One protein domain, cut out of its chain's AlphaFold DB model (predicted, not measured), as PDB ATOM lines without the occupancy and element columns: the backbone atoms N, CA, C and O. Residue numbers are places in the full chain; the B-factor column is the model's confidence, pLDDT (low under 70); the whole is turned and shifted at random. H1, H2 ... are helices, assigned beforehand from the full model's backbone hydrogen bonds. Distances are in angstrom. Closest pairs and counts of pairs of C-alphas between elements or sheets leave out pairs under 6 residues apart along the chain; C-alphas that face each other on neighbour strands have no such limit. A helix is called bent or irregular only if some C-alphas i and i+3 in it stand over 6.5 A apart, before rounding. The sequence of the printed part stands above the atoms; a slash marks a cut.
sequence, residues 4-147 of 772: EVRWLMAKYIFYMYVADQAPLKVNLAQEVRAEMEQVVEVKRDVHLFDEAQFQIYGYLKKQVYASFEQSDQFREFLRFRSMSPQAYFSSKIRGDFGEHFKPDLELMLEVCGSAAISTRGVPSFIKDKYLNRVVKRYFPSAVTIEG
ATOM      1  N   GLU A   4      -7.700  31.226  27.848       92.44
ATOM      2  CA  GLU A   4      -8.504  30.056  28.225       92.44
ATOM      3  C   GLU A   4      -8.255  28.881  27.279       92.44
ATOM      4  O   GLU A   4      -8.061  27.748  27.718       92.44
ATOM      5  N   VAL A   5      -8.199  29.153  25.973       91.69
ATOM      6  CA  VAL A   5      -7.948  28.122  24.959       91.69
ATOM      7  C   VAL A   5      -6.519  27.594  25.083       91.69
ATOM      8  O   VAL A   5      -6.304  26.386  25.006       91.69
ATOM      9  N   ARG A   6      -5.543  28.473  25.352       91.88
ATOM     10  CA  ARG A   6      -4.157  28.059  25.636       91.88
ATOM     11  C   ARG A   6      -4.078  27.152  26.861       91.88
ATOM     12  O   ARG A   6      -3.382  26.143  26.834       91.88
ATOM     13  N   TRP A   7      -4.825  27.480  27.909       93.31
ATOM     14  CA  TRP A   7      -4.882  26.656  29.110       93.31
ATOM     15  C   TRP A   7      -5.519  25.288  28.862       93.31
ATOM     16  O   TRP A   7      -4.995  24.267  29.307       93.31
ATOM     17  N   LEU A   8      -6.608  25.248  28.093       94.31
ATOM     18  CA  LEU A   8      -7.227  23.995  27.676       94.31
ATOM     19  C   LEU A   8      -6.258  23.145  26.838       94.31
ATOM     20  O   LEU A   8      -6.211  21.931  27.018       94.31
ATOM     21  N   MET A   9      -5.441  23.762  25.973       93.88
ATOM     22  CA  MET A   9      -4.383  23.054  25.235       93.88
ATOM     23  C   MET A   9      -3.321  22.477  26.166       93.88
ATOM     24  O   MET A   9      -2.932  21.328  25.977       93.88
ATOM     25  N   ALA A  10      -2.876  23.230  27.174       95.19
ATOM     26  CA  ALA A  10      -1.909  22.734  28.151       95.19
ATOM     27  C   ALA A  10      -2.449  21.498  28.890       95.19
ATOM     28  O   ALA A  10      -1.781  20.464  28.936       95.19
ATOM     29  N   LYS A  11      -3.699  21.557  29.371       95.44
ATOM     30  CA  LYS A  11      -4.370  20.407  29.997       95.44
ATOM     31  C   LYS A  11      -4.498  19.225  29.045       95.44
ATOM     32  O   LYS A  11      -4.178  18.103  29.421       95.44
ATOM     33  N   TYR A  12      -4.910  19.473  27.805       95.31
ATOM     34  CA  TYR A  12      -4.999  18.434  26.787       95.31
ATOM     35  C   TYR A  12      -3.648  17.751  26.552       95.31
ATOM     36  O   TYR A  12      -3.586  16.527  26.576       95.31
ATOM     37  N   ILE A  13      -2.563  18.512  26.367       95.69
ATOM     38  CA  ILE A  13      -1.219  17.953  26.153       95.69
ATOM     39  C   ILE A  13      -0.813  17.091  27.350       95.69
ATOM     40  O   ILE A  13      -0.334  15.969  27.171       95.69
ATOM     41  N   PHE A  14      -1.047  17.585  28.566       96.31
ATOM     42  CA  PHE A  14      -0.720  16.857  29.780       96.31
ATOM     43  C   PHE A  14      -1.494  15.538  29.890       96.31
ATOM     44  O   PHE A  14      -0.878  14.478  29.987       96.31
ATOM     45  N   TYR A  15      -2.823  15.574  29.790       95.62
ATOM     46  CA  TYR A  15      -3.658  14.378  29.934       95.62
ATOM     47  C   TYR A  15      -3.548  13.404  28.757       95.62
ATOM     48  O   TYR A  15      -3.730  12.205  28.948       95.62
ATOM     49  N   MET A  16      -3.217  13.881  27.554       95.31
ATOM     50  CA  MET A  16      -3.055  13.036  26.368       95.31
ATOM     51  C   MET A  16      -1.688  12.341  26.310       95.31
ATOM     52  O   MET A  16      -1.626  11.191  25.870       95.31
ATOM     53  N   TYR A  17      -0.610  13.012  26.744       96.50
ATOM     54  CA  TYR A  17       0.768  12.554  26.502       96.50
ATOM     55  C   TYR A  17       1.644  12.413  27.756       96.50
ATOM     56  O   TYR A  17       2.546  11.580  27.760       96.50
ATOM     57  N   VAL A  18       1.434  13.206  28.809       96.50
ATOM     58  CA  VAL A  18       2.398  13.333  29.925       96.50
ATOM     59  C   VAL A  18       1.967  12.550  31.160       96.50
ATOM     60  O   VAL A  18       2.798  11.875  31.773       96.50
ATOM     61  N   ALA A  19       0.682  12.630  31.510       95.12
ATOM     62  CA  ALA A  19       0.114  12.007  32.698       95.12
ATOM     63  C   ALA A  19       0.416  10.502  32.754       95.12
ATOM     64  O   ALA A  19       0.563   9.826  31.731       95.12
ATOM     65  N   ASP A  20       0.469   9.932  33.956       93.12
ATOM     66  CA  ASP A  20       0.849   8.526  34.101       93.12
ATOM     67  C   ASP A  20      -0.118   7.552  33.423       93.12
ATOM     68  O   ASP A  20       0.320   6.509  32.922       93.12
ATOM     69  N   GLN A  21      -1.390   7.950  33.354       92.19
ATOM     70  CA  GLN A  21      -2.482   7.250  32.679       92.19
ATOM     71  C   GLN A  21      -2.800   7.826  31.293       92.19
ATOM     72  O   GLN A  21      -3.850   7.529  30.731       92.19
ATOM     73  N   ALA A  22      -1.916   8.649  30.725       93.56
ATOM     74  CA  ALA A  22      -2.125   9.228  29.408       93.56
ATOM     75  C   ALA A  22      -2.319   8.126  28.342       93.56
ATOM     76  O   ALA A  22      -1.522   7.178  28.277       93.56
ATOM     77  N   PRO A  23      -3.350   8.217  27.481       93.06
ATOM     78  CA  PRO A  23      -3.608   7.206  26.460       93.06
ATOM     79  C   PRO A  23      -2.454   7.109  25.456       93.06
ATOM     80  O   PRO A  23      -2.102   6.007  25.041       93.06
ATOM     81  N   LEU A  24      -1.820   8.240  25.125       94.56
ATOM     82  CA  LEU A  24      -0.674   8.329  24.219       94.56
ATOM     83  C   LEU A  24       0.600   8.713  24.985       94.56
ATOM     84  O   LEU A  24       1.380   9.554  24.540       94.56
ATOM     85  N   LYS A  25       0.799   8.103  26.159       94.88
ATOM     86  CA  LYS A  25       1.925   8.389  27.055       94.88
ATOM     87  C   LYS A  25       3.275   8.364  26.334       94.88
ATOM     88  O   LYS A  25       3.673   7.343  25.769       94.88
ATOM     89  N   VAL A  26       4.006   9.471  26.421       95.56
ATOM     90  CA  VAL A  26       5.370   9.592  25.900       95.56
ATOM     91  C   VAL A  26       6.406   9.095  26.911       95.56
ATOM     92  O   VAL A  26       6.184   9.082  28.123       95.56
ATOM     93  N   ASN A  27       7.568   8.677  26.407       93.62
ATOM     94  CA  ASN A  27       8.673   8.226  27.245       93.62
ATOM     95  C   ASN A  27       9.437   9.427  27.824       93.62
ATOM     96  O   ASN A  27      10.347   9.951  27.184       93.62
ATOM     97  N   LEU A  28       9.042   9.857  29.020       96.62
ATOM     98  CA  LEU A  28       9.662  10.953  29.769       96.62
ATOM     99  C   LEU A  28      10.237  10.460  31.099       96.62
ATOM    100  O   LEU A  28       9.668   9.560  31.738       96.62
ATOM    101  N   ALA A  29      11.320  11.102  31.549       95.88
ATOM    102  CA  ALA A  29      11.851  10.901  32.893       95.88
ATOM    103  C   ALA A  29      10.754  11.130  33.951       95.88
ATOM    104  O   ALA A  29       9.869  11.971  33.780       95.88
ATOM    105  N   GLN A  30      10.778  10.339  35.030       95.44
ATOM    106  CA  GLN A  30       9.747  10.423  36.072       95.44
ATOM    107  C   GLN A  30       9.773  11.786  36.778       95.44
ATOM    108  O   GLN A  30       8.717  12.304  37.119       95.44
ATOM    109  N   GLU A  31      10.960  12.373  36.937       96.56
ATOM    110  CA  GLU A  31      11.175  13.693  37.545       96.56
ATOM    111  C   GLU A  31      10.438  14.793  36.775       96.56
ATOM    112  O   GLU A  31       9.640  15.517  37.361       96.56
ATOM    113  N   VAL A  32      10.605  14.838  35.448       97.25
ATOM    114  CA  VAL A  32       9.929  15.820  34.584       97.25
ATOM    115  C   VAL A  32       8.413  15.652  34.632       97.25
ATOM    116  O   VAL A  32       7.679  16.633  34.686       97.25
ATOM    117  N   ARG A  33       7.916  14.410  34.659       96.75
ATOM    118  CA  ARG A  33       6.470  14.163  34.768       96.75
ATOM    119  C   ARG A  33       5.906  14.634  36.109       96.75
ATOM    120  O   ARG A  33       4.862  15.278  36.112       96.75
ATOM    121  N   ALA A  34       6.609  14.362  37.207       96.00
ATOM    122  CA  ALA A  34       6.206  14.794  38.543       96.00
ATOM    123  C   ALA A  34       6.228  16.326  38.690       96.00
ATOM    124  O   ALA A  34       5.326  16.897  39.297       96.00
ATOM    125  N   GLU A  35       7.222  16.999  38.106       95.62
ATOM    126  CA  GLU A  35       7.283  18.463  38.079       95.62
ATOM    127  C   GLU A  35       6.094  19.052  37.310       95.62
ATOM    128  O   GLU A  35       5.395  19.938  37.803       95.62
ATOM    129  N   MET A  36       5.799  18.519  36.125       96.19
ATOM    130  CA  MET A  36       4.697  19.010  35.299       96.19
ATOM    131  C   MET A  36       3.325  18.779  35.931       96.19
ATOM    132  O   MET A  36       2.451  19.632  35.787       96.19
ATOM    133  N   GLU A  37       3.129  17.665  36.639       94.94
ATOM    134  CA  GLU A  37       1.886  17.370  37.361       94.94
ATOM    135  C   GLU A  37       1.576  18.432  38.422       94.94
ATOM    136  O   GLU A  37       0.436  18.870  38.545       94.94
ATOM    137  N   GLN A  38       2.598  18.939  39.116       93.25
ATOM    138  CA  GLN A  38       2.427  20.009  40.105       93.25
ATOM    139  C   GLN A  38       2.121  21.365  39.456       93.25
ATOM    140  O   GLN A  38       1.410  22.195  40.024       93.25
ATOM    141  N   VAL A  39       2.677  21.621  38.271       92.62
ATOM    142  CA  VAL A  39       2.631  22.948  37.646       92.62
ATOM    143  C   VAL A  39       1.409  23.126  36.740       92.62
ATOM    144  O   VAL A  39       0.860  24.229  36.687       92.62
ATOM    145  N   VAL A  40       0.940  22.066  36.072       92.44
ATOM    146  CA  VAL A  40      -0.145  22.131  35.073       92.44
ATOM    147  C   VAL A  40      -1.502  22.531  35.648       92.44
ATOM    148  O   VAL A  40      -2.392  22.908  34.895       92.44
ATOM    149  N   GLU A  41      -1.696  22.467  36.962       90.00
ATOM    150  CA  GLU A  41      -2.925  22.959  37.593       90.00
ATOM    151  C   GLU A  41      -2.805  24.412  38.063       90.00
ATOM    152  O   GLU A  41      -3.806  25.129  38.117       90.00
ATOM    153  N   VAL A  42      -1.580  24.869  38.343       92.50
ATOM    154  CA  VAL A  42      -1.318  26.126  39.056       92.50
ATOM    155  C   VAL A  42      -0.842  27.241  38.125       92.50
ATOM    156  O   VAL A  42      -1.283  28.383  38.263       92.50
ATOM    157  N   LYS A  43       0.052  26.954  37.169       91.44
ATOM    158  CA  LYS A  43       0.715  27.987  36.353       91.44
ATOM    159  C   LYS A  43       0.317  27.911  34.886       91.44
ATOM    160  O   LYS A  43       0.547  26.911  34.218       91.44
ATOM    161  N   ARG A  44      -0.181  29.031  34.350       90.50
ATOM    162  CA  ARG A  44      -0.490  29.220  32.920       90.50
ATOM    163  C   ARG A  44       0.729  29.713  32.137       90.50
ATOM    164  O   ARG A  44       0.666  30.757  31.489       90.50
ATOM    165  N   ASP A  45       1.840  28.994  32.251       92.62
ATOM    166  CA  ASP A  45       3.083  29.352  31.567       92.62
ATOM    167  C   ASP A  45       3.136  28.751  30.152       92.62
ATOM    168  O   ASP A  45       2.682  27.631  29.915       92.62
ATOM    169  N   VAL A  46       3.693  29.506  29.207       91.75
ATOM    170  CA  VAL A  46       3.949  29.061  27.831       91.75
ATOM    171  C   VAL A  46       5.118  28.072  27.795       91.75
ATOM    172  O   VAL A  46       5.103  27.158  26.976       91.75
ATOM    173  N   HIS A  47       6.067  28.203  28.724       95.62
ATOM    174  CA  HIS A  47       7.278  27.378  28.816       95.62
ATOM    175  C   HIS A  47       7.088  26.073  29.600       95.62
ATOM    176  O   HIS A  47       8.048  25.354  29.872       95.62
ATOM    177  N   LEU A  48       5.842  25.734  29.956       95.94
ATOM    178  CA  LEU A  48       5.511  24.564  30.775       95.94
ATOM    179  C   LEU A  48       6.046  23.238  30.203       95.94
ATOM    180  O   LEU A  48       6.290  22.295  30.951       95.94
ATOM    181  N   PHE A  49       6.201  23.150  28.881       97.19
ATOM    182  CA  PHE A  49       6.550  21.914  28.181       97.19
ATOM    183  C   PHE A  49       7.970  21.908  27.599       97.19
ATOM    184  O   PHE A  49       8.315  20.930  26.938       97.19
ATOM    185  N   ASP A  50       8.792  22.937  27.829       97.31
ATOM    186  CA  ASP A  50      10.092  23.088  27.153       97.31
ATOM    187  C   ASP A  50      11.045  21.922  27.471       97.31
ATOM    188  O   ASP A  50      11.625  21.322  26.560       97.31
ATOM    189  N   GLU A  51      11.139  21.519  28.742       97.31
ATOM    190  CA  GLU A  51      11.987  20.395  29.167       97.31
ATOM    191  C   GLU A  51      11.484  19.056  28.600       97.31
ATOM    192  O   GLU A  51      12.243  18.277  28.017       97.31
ATOM    193  N   ALA A  52      10.175  18.797  28.686       97.50
ATOM    194  CA  ALA A  52       9.578  17.591  28.115       97.50
ATOM    195  C   ALA A  52       9.771  17.530  26.591       97.50
ATOM    196  O   ALA A  52      10.127  16.483  26.042       97.50
ATOM    197  N   GLN A  53       9.582  18.655  25.900       97.19
ATOM    198  CA  GLN A  53       9.806  18.773  24.466       97.19
ATOM    199  C   GLN A  53      11.269  18.494  24.116       97.19
ATOM    200  O   GLN A  53      11.529  17.750  23.167       97.19
ATOM    201  N   PHE A  54      12.218  19.035  24.883       97.38
ATOM    202  CA  PHE A  54      13.645  18.806  24.680       97.38
ATOM    203  C   PHE A  54      14.010  17.320  24.801       97.38
ATOM    204  O   PHE A  54      14.682  16.776  23.917       97.38
ATOM    205  N   GLN A  55      13.505  16.625  25.826       97.31
ATOM    206  CA  GLN A  55      13.749  15.189  26.008       97.31
ATOM    207  C   GLN A  55      13.158  14.347  24.873       97.31
ATOM    208  O   GLN A  55      13.850  13.496  24.304       97.31
ATOM    209  N   ILE A  56      11.903  14.611  24.493       96.50
ATOM    210  CA  ILE A  56      11.232  13.892  23.401       96.50
ATOM    211  C   ILE A  56      11.955  14.146  22.079       96.50
ATOM    212  O   ILE A  56      12.208  13.206  21.328       96.50
ATOM    213  N   TYR A  57      12.339  15.392  21.798       96.88
ATOM    214  CA  TYR A  57      13.096  15.732  20.598       96.88
ATOM    215  C   TYR A  57      14.446  15.007  20.563       96.88
ATOM    216  O   TYR A  57      14.808  14.420  19.541       96.88
ATOM    217  N   GLY A  58      15.171  14.986  21.685       95.88
ATOM    218  CA  GLY A  58      16.423  14.247  21.822       95.88
ATOM    219  C   GLY A  58      16.253  12.752  21.542       95.88
ATOM    220  O   GLY A  58      17.048  12.170  20.800       95.88
ATOM    221  N   TYR A  59      15.192  12.144  22.077       93.62
ATOM    222  CA  TYR A  59      14.840  10.745  21.834       93.62
ATOM    223  C   TYR A  59      14.491  10.481  20.362       93.62
ATOM    224  O   TYR A  59      15.084   9.598  19.734       93.62
ATOM    225  N   LEU A  60      13.581  11.274  19.786       94.25
ATOM    226  CA  LEU A  60      13.147  11.141  18.395       94.25
ATOM    227  C   LEU A  60      14.328  11.282  17.439       94.25
ATOM    228  O   LEU A  60      14.514  10.431  16.576       94.25
ATOM    229  N   LYS A  61      15.166  12.305  17.621       94.75
ATOM    230  CA  LYS A  61      16.321  12.563  16.756       94.75
ATOM    231  C   LYS A  61      17.364  11.449  16.824       94.75
ATOM    232  O   LYS A  61      17.891  11.048  15.791       94.75
ATOM    233  N   LYS A  62      17.683  10.957  18.026       92.75
ATOM    234  CA  LYS A  62      18.758   9.969  18.218       92.75
ATOM    235  C   LYS A  62      18.334   8.543  17.876       92.75
ATOM    236  O   LYS A  62      19.156   7.793  17.365       92.75
ATOM    237  N   GLN A  63      17.093   8.153  18.178       91.31
ATOM    238  CA  GLN A  63      16.648   6.763  18.030       91.31
ATOM    239  C   GLN A  63      15.713   6.571  16.838       91.31
ATOM    240  O   GLN A  63      16.008   5.793  15.929       91.31
ATOM    241  N   VAL A  64      14.584   7.283  16.835       91.50
ATOM    242  CA  VAL A  64      13.506   7.045  15.866       91.50
ATOM    243  C   VAL A  64      13.910   7.521  14.478       91.50
ATOM    244  O   VAL A  64      13.817   6.763  13.520       91.50
ATOM    245  N   TYR A  65      14.428   8.743  14.372       93.81
ATOM    246  CA  TYR A  65      14.835   9.342  13.108       93.81
ATOM    247  C   TYR A  65      16.010   8.587  12.472       93.81
ATOM    248  O   TYR A  65      15.959   8.269  11.290       93.81
ATOM    249  N   ALA A  66      17.011   8.194  13.266       92.75
ATOM    250  CA  ALA A  66      18.130   7.383  12.780       92.75
ATOM    251  C   ALA A  66      17.678   6.018  12.223       92.75
ATOM    252  O   ALA A  66      18.208   5.548  11.217       92.75
ATOM    253  N   SER A  67      16.682   5.390  12.857       92.50
ATOM    254  CA  SER A  67      16.093   4.134  12.374       92.50
ATOM    255  C   SER A  67      15.234   4.361  11.126       92.50
ATOM    256  O   SER A  67      15.274   3.573  10.183       92.50
ATOM    257  N   PHE A  68      14.488   5.466  11.098       95.44
ATOM    258  CA  PHE A  68      13.667   5.862   9.962       95.44
ATOM    259  C   PHE A  68      14.513   6.111   8.711       95.44
ATOM    260  O   PHE A  68      14.173   5.578   7.661       95.44
ATOM    261  N   GLU A  69      15.655   6.799   8.807       96.44
ATOM    262  CA  GLU A  69      16.553   7.028   7.662       96.44
ATOM    263  C   GLU A  69      17.065   5.728   7.013       96.44
ATOM    264  O   GLU A  69      17.365   5.695   5.819       96.44
ATOM    265  N   GLN A  70      17.146   4.639   7.778       95.38
ATOM    266  CA  GLN A  70      17.580   3.327   7.284       95.38
ATOM    267  C   GLN A  70      16.423   2.499   6.699       95.38
ATOM    268  O   GLN A  70      16.646   1.552   5.933       95.38
ATOM    269  N   SER A  71      15.183   2.856   7.042       96.62
ATOM    270  CA  SER A  71      13.981   2.134   6.632       96.62
ATOM    271  C   SER A  71      13.728   2.205   5.122       96.62
ATOM    272  O   SER A  71      14.169   3.126   4.423       96.62
ATOM    273  N   ASP A  72      12.981   1.229   4.602       96.38
ATOM    274  CA  ASP A  72      12.511   1.254   3.213       96.38
ATOM    275  C   ASP A  72      11.579   2.443   2.948       96.38
ATOM    276  O   ASP A  72      11.631   3.016   1.865       96.38
ATOM    277  N   GLN A  73      10.815   2.883   3.954       94.25
ATOM    278  CA  GLN A  73       9.894   4.022   3.861       94.25
ATOM    279  C   GLN A  73      10.630   5.329   3.556       94.25
ATOM    280  O   GLN A  73      10.203   6.105   2.706       94.25
ATOM    281  N   PHE A  74      11.772   5.571   4.206       96.69
ATOM    282  CA  PHE A  74      12.579   6.752   3.900       96.69
ATOM    283  C   PHE A  74      13.201   6.665   2.504       96.69
ATOM    284  O   PHE A  74      13.231   7.653   1.770       96.69
ATOM    285  N   ARG A  75      13.643   5.472   2.089       97.50
ATOM    286  CA  ARG A  75      14.136   5.247   0.721       97.50
ATOM    287  C   ARG A  75      13.036   5.464  -0.321       97.50
ATOM    288  O   ARG A  75      13.302   6.067  -1.359       97.50
ATOM    289  N   GLU A  76      11.816   5.023  -0.047       96.50
ATOM    290  CA  GLU A  76      10.641   5.263  -0.883       96.50
ATOM    291  C   GLU A  76      10.280   6.749  -0.936       96.50
ATOM    292  O   GLU A  76      10.083   7.289  -2.021       96.50
ATOM    293  N   PHE A  77      10.318   7.448   0.199       95.12
ATOM    294  CA  PHE A  77      10.156   8.898   0.250       95.12
ATOM    295  C   PHE A  77      11.194   9.625  -0.619       95.12
ATOM    296  O   PHE A  77      10.841  10.521  -1.391       95.12
ATOM    297  N   LEU A  78      12.470   9.226  -0.558       97.06
ATOM    298  CA  LEU A  78      13.513   9.791  -1.422       97.06
ATOM    299  C   LEU A  78      13.249   9.496  -2.905       97.06
ATOM    300  O   LEU A  78      13.449  10.379  -3.743       97.06
ATOM    301  N   ARG A  79      12.754   8.294  -3.235       97.62
ATOM    302  CA  ARG A  79      12.330   7.947  -4.601       97.62
ATOM    303  C   ARG A  79      11.175   8.830  -5.061       97.62
ATOM    304  O   ARG A  79      11.311   9.462  -6.104       97.62
ATOM    305  N   PHE A  80      10.109   8.955  -4.272       96.44
ATOM    306  CA  PHE A  80       8.967   9.825  -4.563       96.44
ATOM    307  C   PHE A  80       9.405  11.276  -4.785       96.44
ATOM    308  O   PHE A  80       9.058  11.891  -5.792       96.44
ATOM    309  N   ARG A  81      10.258  11.809  -3.903       96.81
ATOM    310  CA  ARG A  81      10.815  13.159  -4.042       96.81
ATOM    311  C   ARG A  81      11.604  13.337  -5.344       96.81
ATOM    312  O   ARG A  81      11.567  14.421  -5.920       96.81
ATOM    313  N   SER A  82      12.320  12.303  -5.794       97.62
ATOM    314  CA  SER A  82      13.082  12.338  -7.051       97.62
ATOM    315  C   SER A  82      12.209  12.181  -8.302       97.62
ATOM    316  O   SER A  82      12.472  12.838  -9.303       97.62
ATOM    317  N   MET A  83      11.167  11.344  -8.241       98.06
ATOM    318  CA  MET A  83      10.286  11.042  -9.374       98.06
ATOM    319  C   MET A  83       9.256  12.145  -9.616       98.06
ATOM    320  O   MET A  83       8.959  12.467 -10.763       98.06
ATOM    321  N   SER A  84       8.739  12.756  -8.550       97.56
ATOM    322  CA  SER A  84       7.701  13.788  -8.625       97.56
ATOM    323  C   SER A  84       8.034  15.010  -7.754       97.56
ATOM    324  O   SER A  84       7.378  15.249  -6.735       97.56
ATOM    325  N   PRO A  85       9.022  15.840  -8.154       96.81
ATOM    326  CA  PRO A  85       9.425  17.011  -7.375       96.81
ATOM    327  C   PRO A  85       8.289  18.019  -7.167       96.81
ATOM    328  O   PRO A  85       8.155  18.574  -6.080       96.81
ATOM    329  N   GLN A  86       7.443  18.243  -8.180       97.00
ATOM    330  CA  GLN A  86       6.330  19.196  -8.087       97.00
ATOM    331  C   GLN A  86       5.295  18.774  -7.037       97.00
ATOM    332  O   GLN A  86       4.918  19.595  -6.206       97.00
ATOM    333  N   ALA A  87       4.913  17.490  -7.012       94.94
ATOM    334  CA  ALA A  87       4.002  16.943  -6.006       94.94
ATOM    335  C   ALA A  87       4.589  17.042  -4.586       94.94
ATOM    336  O   ALA A  87       3.883  17.329  -3.621       94.94
ATOM    337  N   TYR A  88       5.904  16.864  -4.445       94.19
ATOM    338  CA  TYR A  88       6.595  17.092  -3.176       94.19
ATOM    339  C   TYR A  88       6.551  18.570  -2.741       94.19
ATOM    340  O   TYR A  88       6.293  18.877  -1.579       94.19
ATOM    341  N   PHE A  89       6.773  19.515  -3.659       94.69
ATOM    342  CA  PHE A  89       6.731  20.944  -3.331       94.69
ATOM    343  C   PHE A  89       5.321  21.478  -3.066       94.69
ATOM    344  O   PHE A  89       5.197  22.449  -2.312       94.69
ATOM    345  N   SER A  90       4.291  20.883  -3.674       92.56
ATOM    346  CA  SER A  90       2.888  21.228  -3.419       92.56
ATOM    347  C   SER A  90       2.360  20.610  -2.124       92.56
ATOM    348  O   SER A  90       1.584  21.254  -1.431       92.56
ATOM    349  N   SER A  91       2.820  19.410  -1.755       87.19
ATOM    350  CA  SER A  91       2.469  18.758  -0.480       87.19
ATOM    351  C   SER A  91       3.219  19.315   0.731       87.19
ATOM    352  O   SER A  91       2.863  19.026   1.875       87.19
ATOM    353  N   LYS A  92       4.257  20.129   0.515       89.25
ATOM    354  CA  LYS A  92       4.964  20.797   1.605       89.25
ATOM    355  C   LYS A  92       4.019  21.775   2.307       89.25
ATOM    356  O   LYS A  92       3.552  22.730   1.694       89.25
ATOM    357  N   ILE A  93       3.828  21.583   3.610       89.50
ATOM    358  CA  ILE A  93       3.103  22.520   4.475       89.50
ATOM    359  C   ILE A  93       3.819  23.881   4.409       89.50
ATOM    360  O   ILE A  93       5.004  23.984   4.741       89.50
ATOM    361  N   ARG A  94       3.126  24.912   3.909       91.06
ATOM    362  CA  ARG A  94       3.633  26.290   3.797       91.06
ATOM    363  C   ARG A  94       2.900  27.186   4.785       91.06
ATOM    364  O   ARG A  94       1.679  27.208   4.760       91.06
ATOM    365  N   GLY A  95       3.631  27.959   5.579       91.31
ATOM    366  CA  GLY A  95       3.051  28.828   6.607       91.31
ATOM    367  C   GLY A  95       3.088  28.192   7.992       91.31
ATOM    368  O   GLY A  95       3.814  27.219   8.219       91.31
ATOM    369  N   ASP A  96       2.324  28.765   8.916       87.62
ATOM    370  CA  ASP A  96       2.327  28.333  10.308       87.62
ATOM    371  C   ASP A  96       1.579  27.011  10.482       87.62
ATOM    372  O   ASP A  96       0.442  26.837  10.045       87.62
ATOM    373  N   PHE A  97       2.194  26.070  11.203       83.56
ATOM    374  CA  PHE A  97       1.580  24.772  11.514       83.56
ATOM    375  C   PHE A  97       0.209  24.911  12.195       83.56
ATOM    376  O   PHE A  97      -0.659  24.058  12.006       83.56
ATOM    377  N   GLY A  98      -0.001  25.981  12.968       84.38
ATOM    378  CA  GLY A  98      -1.275  26.255  13.633       84.38
ATOM    379  C   GLY A  98      -2.430  26.550  12.671       84.38
ATOM    380  O   GLY A  98      -3.580  26.271  13.011       84.38
ATOM    381  N   GLU A  99      -2.141  27.062  11.471       88.56
ATOM    382  CA  GLU A  99      -3.155  27.345  10.448       88.56
ATOM    383  C   GLU A  99      -3.621  26.064   9.756       88.56
ATOM    384  O   GLU A  99      -4.819  25.876   9.539       88.56
ATOM    385  N   HIS A 100      -2.679  25.156   9.482       87.38
ATOM    386  CA  HIS A 100      -2.946  23.867   8.834       87.38
ATOM    387  C   HIS A 100      -3.587  22.850   9.776       87.38
ATOM    388  O   HIS A 100      -4.403  22.040   9.345       87.38
ATOM    389  N   PHE A 101      -3.256  22.898  11.069       88.19
ATOM    390  CA  PHE A 101      -3.694  21.898  12.046       88.19
ATOM    391  C   PHE A 101      -4.406  22.530  13.242       88.19
ATOM    392  O   PHE A 101      -3.992  22.371  14.395       88.19
ATOM    393  N   LYS A 102      -5.532  23.205  12.983       88.69
ATOM    394  CA  LYS A 102      -6.352  23.854  14.021       88.69
ATOM    395  C   LYS A 102      -6.737  22.889  15.150       88.69
ATOM    396  O   LYS A 102      -7.197  21.794  14.822       88.69
ATOM    397  N   PRO A 103      -6.562  23.262  16.436       85.94
ATOM    398  CA  PRO A 103      -6.954  22.459  17.600       85.94
ATOM    399  C   PRO A 103      -8.390  21.936  17.496       85.94
ATOM    400  O   PRO A 103      -9.317  22.717  17.309       85.94
ATOM    401  N   ASP A 104      -8.566  20.623  17.636       92.19
ATOM    402  CA  ASP A 104      -9.875  19.983  17.768       92.19
ATOM    403  C   ASP A 104     -10.351  20.199  19.207       92.19
ATOM    404  O   ASP A 104      -9.958  19.477  20.126       92.19
ATOM    405  N   LEU A 105     -11.146  21.253  19.398       93.19
ATOM    406  CA  LEU A 105     -11.679  21.626  20.705       93.19
ATOM    407  C   LEU A 105     -12.577  20.532  21.287       93.19
ATOM    408  O   LEU A 105     -12.597  20.363  22.502       93.19
ATOM    409  N   GLU A 106     -13.273  19.767  20.445       94.56
ATOM    410  CA  GLU A 106     -14.144  18.682  20.888       94.56
ATOM    411  C   GLU A 106     -13.316  17.549  21.497       94.56
ATOM    412  O   GLU A 106     -13.569  17.137  22.626       94.56
ATOM    413  N   LEU A 107     -12.253  17.121  20.806       93.12
ATOM    414  CA  LEU A 107     -11.306  16.142  21.345       93.12
ATOM    415  C   LEU A 107     -10.641  16.644  22.631       93.12
ATOM    416  O   LEU A 107     -10.462  15.887  23.584       93.12
ATOM    417  N   MET A 108     -10.256  17.919  22.665       94.12
ATOM    418  CA  MET A 108      -9.637  18.505  23.850       94.12
ATOM    419  C   MET A 108     -10.583  18.478  25.053       94.12
ATOM    420  O   MET A 108     -10.150  18.125  26.150       94.12
ATOM    421  N   LEU A 109     -11.860  18.808  24.848       94.81
ATOM    422  CA  LEU A 109     -12.892  18.744  25.882       94.81
ATOM    423  C   LEU A 109     -13.198  17.297  26.294       94.81
ATOM    424  O   LEU A 109     -13.277  17.035  27.490       94.81
ATOM    425  N   GLU A 110     -13.289  16.355  25.346       93.31
ATOM    426  CA  GLU A 110     -13.473  14.917  25.620       93.31
ATOM    427  C   GLU A 110     -12.366  14.399  26.547       93.31
ATOM    428  O   GLU A 110     -12.638  13.763  27.565       93.31
ATOM    429  N   VAL A 111     -11.108  14.710  26.229       90.12
ATOM    430  CA  VAL A 111      -9.934  14.231  26.971       90.12
ATOM    431  C   VAL A 111      -9.828  14.906  28.333       90.12
ATOM    432  O   VAL A 111      -9.629  14.223  29.336       90.12
ATOM    433  N   CYS A 112     -10.004  16.230  28.399       91.31
ATOM    434  CA  CYS A 112      -9.944  16.962  29.665       91.31
ATOM    435  C   CYS A 112     -11.125  16.628  30.591       91.31
ATOM    436  O   CYS A 112     -10.955  16.653  31.807       91.31
ATOM    437  N   GLY A 113     -12.299  16.307  30.039       90.44
ATOM    438  CA  GLY A 113     -13.469  15.874  30.806       90.44
ATOM    439  C   GLY A 113     -13.362  14.430  31.303       90.44
ATOM    440  O   GLY A 113     -13.784  14.129  32.416       90.44
ATOM    441  N   SER A 114     -12.743  13.543  30.517       83.38
ATOM    442  CA  SER A 114     -12.569  12.123  30.872       83.38
ATOM    443  C   SER A 114     -11.410  11.872  31.842       83.38
ATOM    444  O   SER A 114     -11.377  10.838  32.511       83.38
ATOM    445  N   ALA A 115     -10.462  12.810  31.942       65.94
ATOM    446  CA  ALA A 115      -9.268  12.697  32.782       65.94
ATOM    447  C   ALA A 115      -9.565  12.475  34.278       65.94
ATOM    448  O   ALA A 115      -8.715  11.954  34.995       65.94
ATOM    449  N   ALA A 116     -10.778  12.793  34.743       59.00
ATOM    450  CA  ALA A 116     -11.195  12.564  36.123       59.00
ATOM    451  C   ALA A 116     -11.469  11.083  36.473       59.00
ATOM    452  O   ALA A 116     -11.675  10.777  37.645       59.00
ATOM    453  N   ILE A 117     -11.518  10.158  35.500       53.19
ATOM    454  CA  ILE A 117     -12.296   8.916  35.685       53.19
ATOM    455  C   ILE A 117     -11.467   7.636  35.897       53.19
ATOM    456  O   ILE A 117     -12.014   6.673  36.428       53.19
ATOM    457  N   SER A 118     -10.168   7.557  35.577       57.06
ATOM    458  CA  SER A 118      -9.501   6.237  35.613       57.06
ATOM    459  C   SER A 118      -8.102   6.212  36.220       57.06
ATOM    460  O   SER A 118      -7.096   6.403  35.543       57.06
ATOM    461  N   THR A 119      -8.031   5.844  37.503       67.94
ATOM    462  CA  THR A 119      -6.804   5.339  38.149       67.94
ATOM    463  C   THR A 119      -6.439   3.926  37.678       67.94
ATOM    464  O   THR A 119      -5.301   3.485  37.843       67.94
ATOM    465  N   ARG A 120      -7.388   3.202  37.065       76.00
ATOM    466  CA  ARG A 120      -7.151   1.903  36.422       76.00
ATOM    467  C   ARG A 120      -6.679   2.138  34.989       76.00
ATOM    468  O   ARG A 120      -7.325   2.866  34.243       76.00
ATOM    469  N   GLY A 121      -5.537   1.556  34.625       85.19
ATOM    470  CA  GLY A 121      -4.855   1.825  33.356       85.19
ATOM    471  C   GLY A 121      -5.755   1.793  32.119       85.19
ATOM    472  O   GLY A 121      -6.683   0.992  32.034       85.19
ATOM    473  N   VAL A 122      -5.459   2.664  31.151       87.38
ATOM    474  CA  VAL A 122      -6.262   2.826  29.928       87.38
ATOM    475  C   VAL A 122      -6.181   1.562  29.051       87.38
ATOM    476  O   VAL A 122      -5.072   1.191  28.642       87.38
ATOM    477  N   PRO A 123      -7.318   0.914  28.722       89.69
ATOM    478  CA  PRO A 123      -7.372  -0.211  27.788       89.69
ATOM    479  C   PRO A 123      -6.777   0.115  26.409       89.69
ATOM    480  O   PRO A 123      -6.891   1.246  25.935       89.69
ATOM    481  N   SER A 124      -6.180  -0.873  25.730       89.50
ATOM    482  CA  SER A 124      -5.515  -0.682  24.425       89.50
ATOM    483  C   SER A 124      -6.448  -0.126  23.347       89.50
ATOM    484  O   SER A 124      -6.066   0.813  22.654       89.50
ATOM    485  N   PHE A 125      -7.697  -0.599  23.276       91.69
ATOM    486  CA  PHE A 125      -8.679  -0.116  22.295       91.69
ATOM    487  C   PHE A 125      -8.985   1.388  22.430       91.69
ATOM    488  O   PHE A 125      -9.213   2.073  21.435       91.69
ATOM    489  N   ILE A 126      -8.950   1.936  23.654       91.50
ATOM    490  CA  ILE A 126      -9.139   3.376  23.886       91.50
ATOM    491  C   ILE A 126      -7.926   4.149  23.369       91.50
ATOM    492  O   ILE A 126      -8.070   5.195  22.736       91.50
ATOM    493  N   LYS A 127      -6.719   3.623  23.595       92.88
ATOM    494  CA  LYS A 127      -5.489   4.230  23.078       92.88
ATOM    495  C   LYS A 127      -5.456   4.221  21.552       92.88
ATOM    496  O   LYS A 127      -5.081   5.230  20.962       92.88
ATOM    497  N   ASP A 128      -5.893   3.132  20.919       93.00
ATOM    498  CA  ASP A 128      -6.029   3.046  19.460       93.00
ATOM    499  C   ASP A 128      -7.067   4.051  18.940       93.00
ATOM    500  O   ASP A 128      -6.800   4.749  17.961       93.00
ATOM    501  N   LYS A 129      -8.214   4.214  19.617       94.38
ATOM    502  CA  LYS A 129      -9.218   5.239  19.269       94.38
ATOM    503  C   LYS A 129      -8.598   6.642  19.247       94.38
ATOM    504  O   LYS A 129      -8.741   7.360  18.253       94.38
ATOM    505  N   TYR A 130      -7.894   7.032  20.313       94.12
ATOM    506  CA  TYR A 130      -7.260   8.353  20.393       94.12
ATOM    507  C   TYR A 130      -6.124   8.518  19.385       94.12
ATOM    508  O   TYR A 130      -6.054   9.554  18.723       94.12
ATOM    509  N   LEU A 131      -5.284   7.495  19.206       94.62
ATOM    510  CA  LEU A 131      -4.215   7.508  18.210       94.62
ATOM    511  C   LEU A 131      -4.780   7.742  16.807       94.62
ATOM    512  O   LEU A 131      -4.317   8.632  16.100       94.62
ATOM    513  N   ASN A 132      -5.827   7.009  16.428       95.00
ATOM    514  CA  ASN A 132      -6.488   7.165  15.137       95.00
ATOM    515  C   ASN A 132      -7.080   8.557  14.942       95.00
ATOM    516  O   ASN A 132      -6.926   9.139  13.870       95.00
ATOM    517  N   ARG A 133      -7.739   9.107  15.968       94.38
ATOM    518  CA  ARG A 133      -8.320  10.454  15.897       94.38
ATOM    519  C   ARG A 133      -7.236  11.518  15.711       94.38
ATOM    520  O   ARG A 133      -7.396  12.408  14.879       94.38
ATOM    521  N   VAL A 134      -6.107  11.393  16.414       92.38
ATOM    522  CA  VAL A 134      -4.953  12.290  16.250       92.38
ATOM    523  C   VAL A 134      -4.326  12.129  14.862       92.38
ATOM    524  O   VAL A 134      -4.134  13.121  14.168       92.38
ATOM    525  N   VAL A 135      -4.051  10.900  14.416       93.44
ATOM    526  CA  VAL A 135      -3.402  10.634  13.121       93.44
ATOM    527  C   VAL A 135      -4.260  11.109  11.953       93.44
ATOM    528  O   VAL A 135      -3.743  11.813  11.090       93.44
ATOM    529  N   LYS A 136      -5.568  10.817  11.947       92.94
ATOM    530  CA  LYS A 136      -6.491  11.246  10.880       92.94
ATOM    531  C   LYS A 136      -6.576  12.762  10.738       92.94
ATOM    532  O   LYS A 136      -6.853  13.260   9.653       92.94
ATOM    533  N   ARG A 137      -6.298  13.508  11.809       89.00
ATOM    534  CA  ARG A 137      -6.267  14.971  11.758       89.00
ATOM    535  C   ARG A 137      -5.047  15.516  11.017       89.00
ATOM    536  O   ARG A 137      -5.162  16.539  10.352       89.00
ATOM    537  N   TYR A 138      -3.899  14.849  11.117       86.88
ATOM    538  CA  TYR A 138      -2.703  15.230  10.359       86.88
ATOM    539  C   TYR A 138      -2.674  14.600   8.964       86.88
ATOM    540  O   TYR A 138      -2.164  15.198   8.020       86.88
ATOM    541  N   PHE A 139      -3.245  13.406   8.837       89.44
ATOM    542  CA  PHE A 139      -3.237  12.594   7.631       89.44
ATOM    543  C   PHE A 139      -4.647  12.045   7.376       89.44
ATOM    544  O   PHE A 139      -4.935  10.906   7.741       89.44
ATOM    545  N   PRO A 140      -5.543  12.826   6.744       89.31
ATOM    546  CA  PRO A 140      -6.927  12.404   6.503       89.31
ATOM    547  C   PRO A 140      -7.055  11.107   5.697       89.31
ATOM    548  O   PRO A 140      -8.024  10.372   5.852       89.31
ATOM    549  N   SER A 141      -6.060  10.806   4.858       88.38
ATOM    550  CA  SER A 141      -5.976   9.580   4.058       88.38
ATOM    551  C   SER A 141      -5.334   8.394   4.786       88.38
ATOM    552  O   SER A 141      -5.208   7.321   4.194       88.38
ATOM    553  N   ALA A 142      -4.897   8.553   6.040       89.50
ATOM    554  CA  ALA A 142      -4.283   7.464   6.787       89.50
ATOM    555  C   ALA A 142      -5.299   6.356   7.093       89.50
ATOM    556  O   ALA A 142      -6.419   6.606   7.550       89.50
ATOM    557  N   VAL A 143      -4.871   5.114   6.867       91.81
ATOM    558  CA  VAL A 143      -5.628   3.913   7.230       91.81
ATOM    559  C   VAL A 143      -5.786   3.855   8.751       91.81
ATOM    560  O   VAL A 143      -4.880   4.249   9.488       91.81
ATOM    561  N   THR A 144      -6.939   3.371   9.222       93.44
ATOM    562  CA  THR A 144      -7.163   3.129  10.651       93.44
ATOM    563  C   THR A 144      -6.099   2.159  11.175       93.44
ATOM    564  O   THR A 144      -5.924   1.064  10.646       93.44
ATOM    565  N   ILE A 145      -5.369   2.583  12.199       90.19
ATOM    566  CA  ILE A 145      -4.322   1.822  12.866       90.19
ATOM    567  C   ILE A 145      -4.984   0.983  13.963       90.19
ATOM    568  O   ILE A 145      -5.424   1.531  14.971       90.19
ATOM    569  N   GLU A 146      -5.058  -0.331  13.783       91.44
ATOM    570  CA  GLU A 146      -5.601  -1.264  14.781       91.44
ATOM    571  C   GLU A 146      -4.481  -2.136  15.362       91.44
ATOM    572  O   GLU A 146      -3.577  -2.559  14.638       91.44
ATOM    573  N   GLY A 147      -4.508  -2.388  16.677       88.44
ATOM    574  CA  GLY A 147      -3.562  -3.294  17.337       88.44
ATOM    575  C   GLY A 147      -2.143  -2.732  17.487       88.44
ATOM    576  O   GLY A 147      -1.195  -3.485  17.737       88.44
TER     577      GLY A 147
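AT A GLANCE: This is residues 4 to 147 of the 772 residues of the protein "RGS domain-containing protein" of Allomyces macrogynus (strain ATCC 38327) (UniProt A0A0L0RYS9). A cluster of helices at one end opens into a wide loop: H1 lies between H2 and H7, long H3 runs out of the cluster, the chain turns through H4 and H5 at the far end, and a thinner stretch through H6 comes back to H7. Contacts between the helices are few, and H8 runs from the cluster end on the other side of the loop from H3, apart from the other helices. The printed part has 144 residues with eight named helices, H1 to H8 in order along the chain, and no named strand; the class is all helix. It is only just compact, close to loose, with a radius of gyration of the C-alphas of 17.5 A, and only just elongated, spanning 51 by 33 by 31 A.

HOW THE PARTS SIT: H1, residues 4 to 18, touches H7, residues 105 to 114, at a steep tilt of 58 degrees, the same way; their closest C-alphas, those of Tyr 12 and Met 108, are 5.5 A apart. H1 is close to but not clearly touching H2, residues 30 to 39, with the C-alphas of Val 18 and Arg 33 closest at 6.4 A. H2 forms a helical hairpin with H3, residues 46 to 70, opposite ways at a shallow tilt of 33 degrees, only just short of steep. H3 touches H2 with residues 48 to 52 alone; the closest C-alphas are those of Val 32 and Ala 52, 6.7 A apart. H1 and H3 are near each other, with 10 pairs of C-alphas within 10 A. H3 is close to but not clearly touching H4, residues 72 to 83, about perpendicular at 86 degrees, with the C-alphas of Phe 68 and Phe 74 closest at 6.2 A. H4 is close to but not clearly touching H5, residues 85 to 91; the closest C-alphas, those of Arg 81 and Tyr 88, are 5.8 A apart. H6, residues 97 to 100, is apart from H5 and H7. H8, residues 124 to 138, is apart from H7, only just, at 8.4 A. Every O i to N i+4 pair is within hydrogen-bond range in H1, H2, H4, H5 and H7, against 15 of 21 in H3 and 10 of 11 in H8; H6 is too short for such a pair.

IN THESE COORDINATES: H1 begins at C-alpha 4, (-8.504, 30.056, 28.225), and is 20.0 A long; H2 is 14.5 A. H3, 35.6 A, is irregular, with C-alphas 48 and 51 at 7.9 A, and has a kink of 36 degrees near residue 53. H4, 16.1 A, ends at C-alpha 83, (10.286, 11.042, -9.374). H5 is 9.9 A, H6 5.3 A and H7 13.9 A. H8, 21.4 A, ends at C-alpha 138, (-2.703, 15.230, 10.359).

THE WHOLE: The C-alphas of Val 42 and Met 83 are the two farthest apart, 52.0 A. Residues 82 to 87 and 90 to 99 stand free. The link H1 to H2 is long, with 11 residues. The printed part has no cut. Residues 115 to 119 have pLDDT under 70, against a mean of 92.1 over the printed part of this model.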